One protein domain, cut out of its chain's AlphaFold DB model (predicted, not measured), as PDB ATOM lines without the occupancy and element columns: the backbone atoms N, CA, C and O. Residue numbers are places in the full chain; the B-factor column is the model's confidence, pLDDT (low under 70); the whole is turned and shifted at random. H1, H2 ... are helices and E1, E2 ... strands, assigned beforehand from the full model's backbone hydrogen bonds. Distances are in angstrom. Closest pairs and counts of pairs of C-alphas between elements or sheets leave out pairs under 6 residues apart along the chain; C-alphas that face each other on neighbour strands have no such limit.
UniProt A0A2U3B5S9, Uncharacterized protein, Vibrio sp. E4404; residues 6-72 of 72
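Overview. This is residues 6 to 72 of the 72 residues of an uncharacterized protein of Vibrio sp. E4404 (UniProt A0A2U3B5S9). A two-stranded hairpin, E2 and E3, stands in the middle of a flat structure, with the short helix H1 off to one side and the long tail, residues 55 to 72, swinging out on the other side in a wide loop. Residues 58 to 64 of this tail stick out, and residues 70 to 71 come back to pair with E2; the short strand E1 lies at the edge of the outline, where the chain passes from the side of H1 to the hairpin. The printed part has 67 residues, with one named helix and three named strands in the order H1, E1, E2, E3; the sheet, E2 - E3, is antiparallel. The class is mixed, helices and strands, with under half of the residues in named elements. The whole is compact, with a radius of gyration of the C-alphas of 12.4 A and spans of 34 by 30 by 11 A.

Arrangement. E2, residues 37 to 44, and E3, residues 47 to 54, form a hairpin of antiparallel neighbours, with 151 degrees between their N-to-C directions. N 40 and O 51 are within hydrogen-bond range at 2.9 A, as are N 53 and O 38 at 2.8 A. The C-alphas of Thr 37 and Ser 54 face each other at 4.2 A. E2 bends by 58 degrees at residue 41. Residues 40 to 41 of E2 also form a short antiparallel pairing with residues 70 to 71. H1, residues 12 to 20, has one pair of C-alphas within 8 A of E3, those of Leu 20 and Leu 48, 7.9 A apart. H1 and E2 are apart. Every O i to N i+4 pair in H1 is within hydrogen-bond range. E1, residues 29 to 32, pairs with no named strand. It is apart from H1 and E3, and only just apart from E2, at 8.5 A.

Along the chain. E2 runs 19.5 A from C-alpha 37 at (-2.768, 41.310, -42.531) to C-alpha 44. E3 runs 21.3 A and ends with C-alpha 54 at (-2.689, 40.353, -46.622). H1 begins with C-alpha 12 at (12.596, 46.469, -34.544) and is 12.1 A long. E1, from Asn 29 to Leu 32, measures 5.4 A.

Size, cuts and confidence. The two C-alphas farthest apart, those of Pro 11 and Asp 60, are 34.9 A apart, and the first and last printed C-alphas, of Asn 6 and Ile 72, are 9.7 A apart. The printed part has no cut. The links from E1 to E2 and from E2 to E3 are tight, and that from H1 to E1 is short. Residues 55 to 72 hold no named element and stand free at residues 58 to 64. The mean pLDDT of the printed part is 74.3, and residues 9 to 10 and 57 to 72 are under 70 in this predicted model.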
ATOM      1  N   ASN A   6       6.822  35.590 -36.458       75.25
ATOM      2  CA  ASN A   6       6.718  36.351 -35.227       75.25
ATOM      3  C   ASN A   6       7.025  37.815 -35.555       75.25
ATOM      4  O   ASN A   6       8.169  38.137 -35.875       75.25
ATOM      5  N   ILE A   7       6.007  38.671 -35.496       78.00
ATOM      6  CA  ILE A   7       6.167  40.120 -35.584       78.00
ATOM      7  C   ILE A   7       6.368  40.655 -34.171       78.00
ATOM      8  O   ILE A   7       5.490  40.535 -33.316       78.00
ATOM      9  N   THR A   8       7.520  41.280 -33.947       76.25
ATOM     10  CA  THR A   8       7.810  42.043 -32.731       76.25
ATOM     11  C   THR A   8       7.673  43.531 -33.053       76.25
ATOM     12  O   THR A   8       8.367  44.041 -33.930       76.25
ATOM     13  N   ASP A   9       6.775  44.228 -32.362       69.31
ATOM     14  CA  ASP A   9       6.462  45.647 -32.577       69.31
ATOM     15  C   ASP A   9       7.586  46.599 -32.131       69.31
ATOM     16  O   ASP A   9       7.766  47.664 -32.716       69.31
ATOM     17  N   ASN A  10       8.385  46.225 -31.128       68.75
ATOM     18  CA  ASN A  10       9.432  47.073 -30.546       68.75
ATOM     19  C   ASN A  10      10.597  46.191 -30.036       68.75
ATOM     20  O   ASN A  10      10.314  45.198 -29.366       68.75
ATOM     21  N   PRO A  11      11.899  46.457 -30.311       74.56
ATOM     22  CA  PRO A  11      12.543  47.652 -30.891       74.56
ATOM     23  C   PRO A  11      12.726  47.660 -32.413       74.56
ATOM     24  O   PRO A  11      13.237  48.636 -32.967       74.56
ATOM     25  N   PHE A  12      12.325  46.597 -33.112       79.81
ATOM     26  CA  PHE A  12      12.596  46.469 -34.544       79.81
ATOM     27  C   PHE A  12      11.882  47.527 -35.390       79.81
ATOM     28  O   PHE A  12      12.513  48.102 -36.274       79.81
ATOM     29  N   ALA A  13      10.616  47.853 -35.106       82.69
ATOM     30  CA  ALA A  13       9.905  48.859 -35.897       82.69
ATOM     31  C   ALA A  13      10.527  50.262 -35.765       82.69
ATOM     32  O   ALA A  13      10.610  50.998 -36.751       82.69
ATOM     33  N   GLN A  14      11.027  50.608 -34.572       85.25
ATOM     34  CA  GLN A  14      11.742  51.865 -34.349       85.25
ATOM     35  C   GLN A  14      13.071  51.886 -35.111       85.25
ATOM     36  O   GLN A  14      13.347  52.836 -35.833       85.25
ATOM     37  N   TYR A  15      13.848  50.805 -35.033       86.56
ATOM     38  CA  TYR A  15      15.113  50.686 -35.760       86.56
ATOM     39  C   TYR A  15      14.935  50.841 -37.279       86.56
ATOM     40  O   TYR A  15      15.689  51.552 -37.940       86.56
ATOM     41  N   ILE A  16      13.899  50.211 -37.836       84.94
ATOM     42  CA  ILE A  16      13.546  50.340 -39.252       84.94
ATOM     43  C   ILE A  16      13.114  51.764 -39.598       84.94
ATOM     44  O   ILE A  16      13.519  52.282 -40.639       84.94
ATOM     45  N   SER A  17      12.328  52.401 -38.727       88.31
ATOM     46  CA  SER A  17      11.928  53.801 -38.892       88.31
ATOM     47  C   SER A  17      13.143  54.723 -38.983       88.31
ATOM     48  O   SER A  17      13.224  55.552 -39.889       88.31
ATOM     49  N   ASP A  18      14.118  54.523 -38.096       88.81
ATOM     50  CA  ASP A  18      15.329  55.339 -38.022       88.81
ATOM     51  C   ASP A  18      16.231  55.143 -39.252       88.81
ATOM     52  O   ASP A  18      16.733  56.119 -39.806       88.81
ATOM     53  N   ILE A  19      16.404  53.901 -39.726       88.88
ATOM     54  CA  ILE A  19      17.221  53.610 -40.920       88.88
ATOM     55  C   ILE A  19      16.587  54.167 -42.191       88.88
ATOM     56  O   ILE A  19      17.283  54.699 -43.054       88.88
ATOM     57  N   LEU A  20      15.278  53.982 -42.342       86.88
ATOM     58  CA  LEU A  20      14.574  54.320 -43.574       86.88
ATOM     59  C   LEU A  20      14.086  55.772 -43.597       86.88
ATOM     60  O   LEU A  20      13.633  56.238 -44.642       86.88
ATOM     61  N   GLY A  21      14.158  56.484 -42.468       87.94
ATOM     62  CA  GLY A  21      13.663  57.853 -42.338       87.94
ATOM     63  C   GLY A  21      12.143  57.963 -42.497       87.94
ATOM     64  O   GLY A  21      11.646  59.011 -42.905       87.94
ATOM     65  N   ILE A  22      11.402  56.889 -42.205       87.75
ATOM     66  CA  ILE A  22       9.933  56.849 -42.272       87.75
ATOM     67  C   ILE A  22       9.347  56.529 -40.903       87.75
ATOM     68  O   ILE A  22       9.998  55.921 -40.065       87.75
ATOM     69  N   ARG A  23       8.078  56.876 -40.679       88.44
ATOM     70  CA  ARG A  23       7.346  56.412 -39.497       88.44
ATOM     71  C   ARG A  23       6.762  55.028 -39.780       88.44
ATOM     72  O   ARG A  23       5.661  54.943 -40.317       88.44
ATOM     73  N   PHE A  24       7.504  53.977 -39.441       87.50
ATOM     74  CA  PHE A  24       7.046  52.596 -39.562       87.50
ATOM     75  C   PHE A  24       6.495  52.076 -38.230       87.50
ATOM     76  O   PHE A  24       7.124  52.207 -37.181       87.50
ATOM     77  N   THR A  25       5.318  51.459 -38.267       86.62
ATOM     78  CA  THR A  25       4.705  50.797 -37.110       86.62
ATOM     79  C   THR A  25       4.147  49.445 -37.522       86.62
ATOM     80  O   THR A  25       3.418  49.369 -38.510       86.62
ATOM     81  N   ALA A  26       4.415  48.406 -36.741       85.12
ATOM     82  CA  ALA A  26       3.827  47.084 -36.920       85.12
ATOM     83  C   ALA A  26       3.121  46.653 -35.630       85.12
ATOM     84  O   ALA A  26       3.553  47.009 -34.536       85.12
ATOM     85  N   GLU A  27       2.034  45.901 -35.766       85.31
ATOM     86  CA  GLU A  27       1.352  45.282 -34.630       85.31
ATOM     87  C   GLU A  27       2.059  43.974 -34.266       85.31
ATOM     88  O   GLU A  27       2.330  43.151 -35.145       85.31
ATOM     89  N   ALA A  28       2.362  43.772 -32.981       84.62
ATOM     90  CA  ALA A  28       2.981  42.536 -32.527       84.62
ATOM     91  C   ALA A  28       2.049  41.347 -32.782       84.62
ATOM     92  O   ALA A  28       0.893  41.338 -32.359       84.62
ATOM     93  N   ASN A  29       2.576  40.312 -33.428       84.56
ATOM     94  CA  ASN A  29       1.866  39.059 -33.631       84.56
ATOM     95  C   ASN A  29       2.861  37.888 -33.590       84.56
ATOM     96  O   ASN A  29       3.550  37.638 -34.580       84.56
ATOM     97  N   PRO A  30       2.946  37.154 -32.466       82.75
ATOM     98  CA  PRO A  30       3.905  36.065 -32.308       82.75
ATOM     99  C   PRO A  30       3.562  34.804 -33.116       82.75
ATOM    100  O   PRO A  30       4.415  33.927 -33.253       82.75
ATOM    101  N   ASP A  31       2.335  34.691 -33.633       84.62
ATOM    102  CA  ASP A  31       1.852  33.553 -34.424       84.62
ATOM    103  C   ASP A  31       1.087  34.058 -35.649       84.62
ATOM    104  O   ASP A  31      -0.024  33.603 -35.920       84.62
ATOM    105  N   LEU A  32       1.679  35.001 -36.392       81.12
ATOM    106  CA  LEU A  32       1.090  35.473 -37.636       81.12
ATOM    107  C   LEU A  32       0.956  34.288 -38.600       81.12
ATOM    108  O   LEU A  32       1.880  33.481 -38.747       81.12
ATOM    109  N   ARG A  33      -0.191  34.189 -39.266       84.06
ATOM    110  CA  ARG A  33      -0.586  33.099 -40.161       84.06
ATOM    111  C   ARG A  33      -0.776  33.602 -41.587       84.06
ATOM    112  O   ARG A  33      -1.101  34.772 -41.806       84.06
ATOM    113  N   PRO A  34      -0.660  32.722 -42.595       77.19
ATOM    114  CA  PRO A  34      -0.935  33.103 -43.969       77.19
ATOM    115  C   PRO A  34      -2.376  33.604 -44.061       77.19
ATOM    116  O   PRO A  34      -3.257  33.069 -43.391       77.19
ATOM    117  N   THR A  35      -2.617  34.592 -44.918       79.94
ATOM    118  CA  THR A  35      -3.875  35.349 -45.086       79.94
ATOM    119  C   THR A  35      -4.154  36.453 -44.065       79.94
ATOM    120  O   THR A  35      -4.948  37.343 -44.393       79.94
ATOM    121  N   GLU A  36      -3.472  36.478 -42.918       82.81
ATOM    122  CA  GLU A  36      -3.557  37.603 -41.982       82.81
ATOM    123  C   GLU A  36      -2.915  38.864 -42.569       82.81
ATOM    124  O   GLU A  36      -2.160  38.806 -43.543       82.81
ATOM    125  N   THR A  37      -3.281  40.027 -42.038       83.31
ATOM    126  CA  THR A  37      -2.768  41.310 -42.531       83.31
ATOM    127  C   THR A  37      -1.453  41.643 -41.844       83.31
ATOM    128  O   THR A  37      -1.324  41.469 -40.639       83.31
ATOM    129  N   ILE A  38      -0.497  42.143 -42.618       85.12
ATOM    130  CA  ILE A  38       0.814  42.606 -42.169       85.12
ATOM    131  C   ILE A  38       1.029  44.054 -42.570       85.12
ATOM    132  O   ILE A  38       0.518  44.495 -43.602       85.12
ATOM    133  N   SER A  39       1.831  44.773 -41.793       87.06
ATOM    134  CA  SER A  39       2.386  46.058 -42.207       87.06
ATOM    135  C   SER A  39       3.646  45.811 -43.028       87.06
ATOM    136  O   SER A  39       4.595  45.204 -42.552       87.06
ATOM    137  N   ALA A  40       3.648  46.262 -44.277       85.38
ATOM    138  CA  ALA A  40       4.767  46.105 -45.195       85.38
ATOM    139  C   ALA A  40       5.271  47.469 -45.660       85.38
ATOM    140  O   ALA A  40       4.492  48.416 -45.806       85.38
ATOM    141  N   ILE A  41       6.569  47.550 -45.941       85.62
ATOM    142  CA  ILE A  41       7.181  48.729 -46.549       85.62
ATOM    143  C   ILE A  41       7.330  48.466 -48.045       85.62
ATOM    144  O   ILE A  41       7.834  47.421 -48.461       85.62
ATOM    145  N   GLY A  42       6.861  49.408 -48.854       85.69
ATOM    146  CA  GLY A  42       6.968  49.383 -50.307       85.69
ATOM    147  C   GLY A  42       7.462  50.705 -50.869       85.69
ATOM    148  O   GLY A  42       7.625  51.684 -50.145       85.69
ATOM    149  N   THR A  43       7.688  50.731 -52.177       81.00
ATOM    150  CA  THR A  43       8.157  51.911 -52.907       81.00
ATOM    151  C   THR A  43       7.086  52.425 -53.860       81.00
ATOM    152  O   THR A  43       6.828  51.796 -54.882       81.00
ATOM    153  N   GLU A  44       6.497  53.586 -53.593       80.38
ATOM    154  CA  GLU A  44       5.539  54.222 -54.499       80.38
ATOM    155  C   GLU A  44       6.078  55.575 -54.970       80.38
ATOM    156  O   GLU A  44       6.502  56.402 -54.167       80.38
ATOM    157  N   SER A  45       6.091  55.799 -56.288       80.69
ATOM    158  CA  SER A  45       6.506  57.071 -56.908       80.69
ATOM    159  C   SER A  45       7.872  57.611 -56.434       80.69
ATOM    160  O   SER A  45       8.072  58.818 -56.347       80.69
ATOM    161  N   GLY A  46       8.821  56.716 -56.128       81.75
ATOM    162  CA  GLY A  46      10.171  57.067 -55.661       81.75
ATOM    163  C   GLY A  46      10.302  57.307 -54.152       81.75
ATOM    164  O   GLY A  46      11.404  57.582 -53.688       81.75
ATOM    165  N   GLY A  47       9.215  57.175 -53.387       83.19
ATOM    166  CA  GLY A  47       9.210  57.258 -51.927       83.19
ATOM    167  C   GLY A  47       8.940  55.911 -51.263       83.19
ATOM    168  O   GLY A  47       8.306  55.028 -51.844       83.19
ATOM    169  N   LEU A  48       9.412  55.759 -50.024       87.12
ATOM    170  CA  LEU A  48       9.029  54.639 -49.169       87.12
ATOM    171  C   LEU A  48       7.662  54.914 -48.543       87.12
ATOM    172  O   LEU A  48       7.434  55.982 -47.975       87.12
ATOM    173  N   ILE A  49       6.773  53.930 -48.623       87.25
ATOM    174  CA  ILE A  49       5.448  53.966 -48.009       87.25
ATOM    175  C   ILE A  49       5.244  52.738 -47.126       87.25
ATOM    176  O   ILE A  49       5.689  51.637 -47.457       87.25
ATOM    177  N   GLN A  50       4.532  52.913 -46.016       87.56
ATOM    178  CA  GLN A  50       3.963  51.794 -45.278       87.56
ATOM    179  C   GLN A  50       2.564  51.498 -45.820       87.56
ATOM    180  O   GLN A  50       1.741  52.401 -45.961       87.56
ATOM    181  N   GLN A  51       2.270  50.223 -46.058       87.06
ATOM    182  CA  GLN A  51       0.935  49.762 -46.415       87.06
ATOM    183  C   GLN A  51       0.604  48.441 -45.729       87.06
ATOM    184  O   GLN A  51       1.460  47.572 -45.561       87.06
ATOM    185  N   ASN A  52      -0.665  48.266 -45.378       86.06
ATOM    186  CA  ASN A  52      -1.143  47.008 -44.830       86.06
ATOM    187  C   ASN A  52      -1.552  46.073 -45.970       86.06
ATOM    188  O   ASN A  52      -2.338  46.449 -46.840       86.06
ATOM    189  N   GLN A  53      -1.017  44.857 -45.969       79.06
ATOM    190  CA  GLN A  53      -1.277  43.859 -47.000       79.06
ATOM    191  C   GLN A  53      -1.596  42.509 -46.383       79.06
ATOM    192  O   GLN A  53      -1.064  42.139 -45.346       79.06
ATOM    193  N   SER A  54      -2.455  41.736 -47.040       81.31
ATOM    194  CA  SER A  54      -2.689  40.353 -46.622       81.31
ATOM    195  C   SER A  54      -1.476  39.501 -46.991       81.31
ATOM    196  O   SER A  54      -1.047  39.509 -48.147       81.31
ATOM    197  N   TRP A  55      -0.953  38.746 -46.026       76.25
ATOM    198  CA  TRP A  55       0.181  37.842 -46.175       76.25
ATOM    199  C   TRP A  55      -0.212  36.592 -46.966       76.25
ATOM    200  O   TRP A  55      -0.382  35.485 -46.456       76.25
ATOM    201  N   ARG A  56      -0.444  36.801 -48.257       71.38
ATOM    202  CA  ARG A  56      -0.803  35.780 -49.233       71.38
ATOM    203  C   ARG A  56      -0.239  36.177 -50.586       71.38
ATOM    204  O   ARG A  56      -0.410  37.307 -51.035       71.38
ATOM    205  N   ILE A  57       0.381  35.225 -51.270       58.72
ATOM    206  CA  ILE A  57       0.740  35.392 -52.675       58.72
ATOM    207  C   ILE A  57      -0.535  35.109 -53.477       58.72
ATOM    208  O   ILE A  57      -0.947  33.958 -53.598       58.72
ATOM    209  N   LYS A  58      -1.202  36.155 -53.983       56.03
ATOM    210  CA  LYS A  58      -2.250  35.998 -55.006       56.03
ATOM    211  C   LYS A  58      -1.606  36.132 -56.395       56.03
ATOM    212  O   LYS A  58      -1.118  37.225 -56.690       56.03
ATOM    213  N   PRO A  59      -1.631  35.089 -57.247       50.62
ATOM    214  CA  PRO A  59      -1.019  35.129 -58.580       50.62
ATOM    215  C   PRO A  59      -1.569  36.261 -59.463       50.62
ATOM    216  O   PRO A  59      -0.810  36.912 -60.170       50.62
ATOM    217  N   ASP A  60      -2.860  36.587 -59.338       51.69
ATOM    218  CA  ASP A  60      -3.528  37.597 -60.177       51.69
ATOM    219  C   ASP A  60      -3.182  39.060 -59.828       51.69
ATOM    220  O   ASP A  60      -3.656  39.991 -60.481       51.69
ATOM    221  N   ARG A  61      -2.385  39.301 -58.775       46.03
ATOM    222  CA  ARG A  61      -1.979  40.651 -58.326       46.03
ATOM    223  C   ARG A  61      -0.467  40.847 -58.223       46.03
ATOM    224  O   ARG A  61      -0.034  41.847 -57.654       46.03
ATOM    225  N   LEU A  62       0.339  39.982 -58.840       37.22
ATOM    226  CA  LEU A  62       1.734  40.313 -59.151       37.22
ATOM    227  C   LEU A  62       1.782  41.325 -60.312       37.22
ATOM    228  O   LEU A  62       2.253  41.048 -61.410       37.22
ATOM    229  N   LYS A  63       1.286  42.541 -60.066       34.44
ATOM    230  CA  LYS A  63       1.664  43.710 -60.858       34.44
ATOM    231  C   LYS A  63       3.049  44.137 -60.380       34.44
ATOM    232  O   LYS A  63       3.170  44.959 -59.477       34.44
ATOM    233  N   ILE A  64       4.092  43.553 -60.968       38.16
ATOM    234  CA  ILE A  64       5.472  44.023 -60.798       38.16
ATOM    235  C   ILE A  64       5.631  45.293 -61.647       38.16
ATOM    236  O   ILE A  64       6.252  45.285 -62.703       38.16
ATOM    237  N   TYR A  65       5.018  46.391 -61.209       35.47
ATOM    238  CA  TYR A  65       5.404  47.730 -61.643       35.47
ATOM    239  C   TYR A  65       6.255  48.317 -60.519       35.47
ATOM    240  O   TYR A  65       5.725  48.950 -59.616       35.47
ATOM    241  N   GLY A  66       7.555  48.012 -60.513       41.47
ATOM    242  CA  GLY A  66       8.555  48.707 -59.684       41.47
ATOM    243  C   GLY A  66       8.388  48.662 -58.156       41.47
ATOM    244  O   GLY A  66       9.101  49.379 -57.465       41.47
ATOM    245  N   LEU A  67       7.474  47.853 -57.617       41.75
ATOM    246  CA  LEU A  67       7.214  47.744 -56.180       41.75
ATOM    247  C   LEU A  67       8.030  46.586 -55.592       41.75
ATOM    248  O   LEU A  67       7.622  45.425 -55.652       41.75
ATOM    249  N   SER A  68       9.196  46.907 -55.035       48.97
ATOM    250  CA  SER A  68       9.951  45.992 -54.180       48.97
ATOM    251  C   SER A  68       9.434  46.140 -52.752       48.97
ATOM    252  O   SER A  68       9.523  47.218 -52.170       48.97
ATOM    253  N   TYR A  69       8.863  45.073 -52.192       49.00
ATOM    254  CA  TYR A  69       8.396  45.062 -50.807       49.00
ATOM    255  C   TYR A  69       9.424  44.387 -49.911       49.00
ATOM    256  O   TYR A  69       9.844  43.264 -50.195       49.00
ATOM    257  N   ILE A  70       9.780  45.048 -48.814       52.91
ATOM    258  CA  ILE A  70      10.439  44.396 -47.685       52.91
ATOM    259  C   ILE A  70       9.325  44.085 -46.686       52.91
ATOM    260  O   ILE A  70       8.667  44.987 -46.165       52.91
ATOM    261  N   ILE A  71       9.064  42.793 -46.493       53.69
ATOM    262  CA  ILE A  71       8.196  42.306 -45.419       53.69
ATOM    263  C   ILE A  71       9.073  42.235 -44.171       53.69
ATOM    264  O   ILE A  71      10.103  41.559 -44.207       53.69
ATOM    265  N   ILE A  72       8.682  42.950 -43.119       56.88
ATOM    266  CA  ILE A  72       9.347  42.951 -41.811       56.88
ATOM    267  C   ILE A  72       8.339  42.462 -40.783       56.88
ATOM    268  O   ILE A  72       7.189  42.956 -40.838       56.88
TER     269      ILE A  72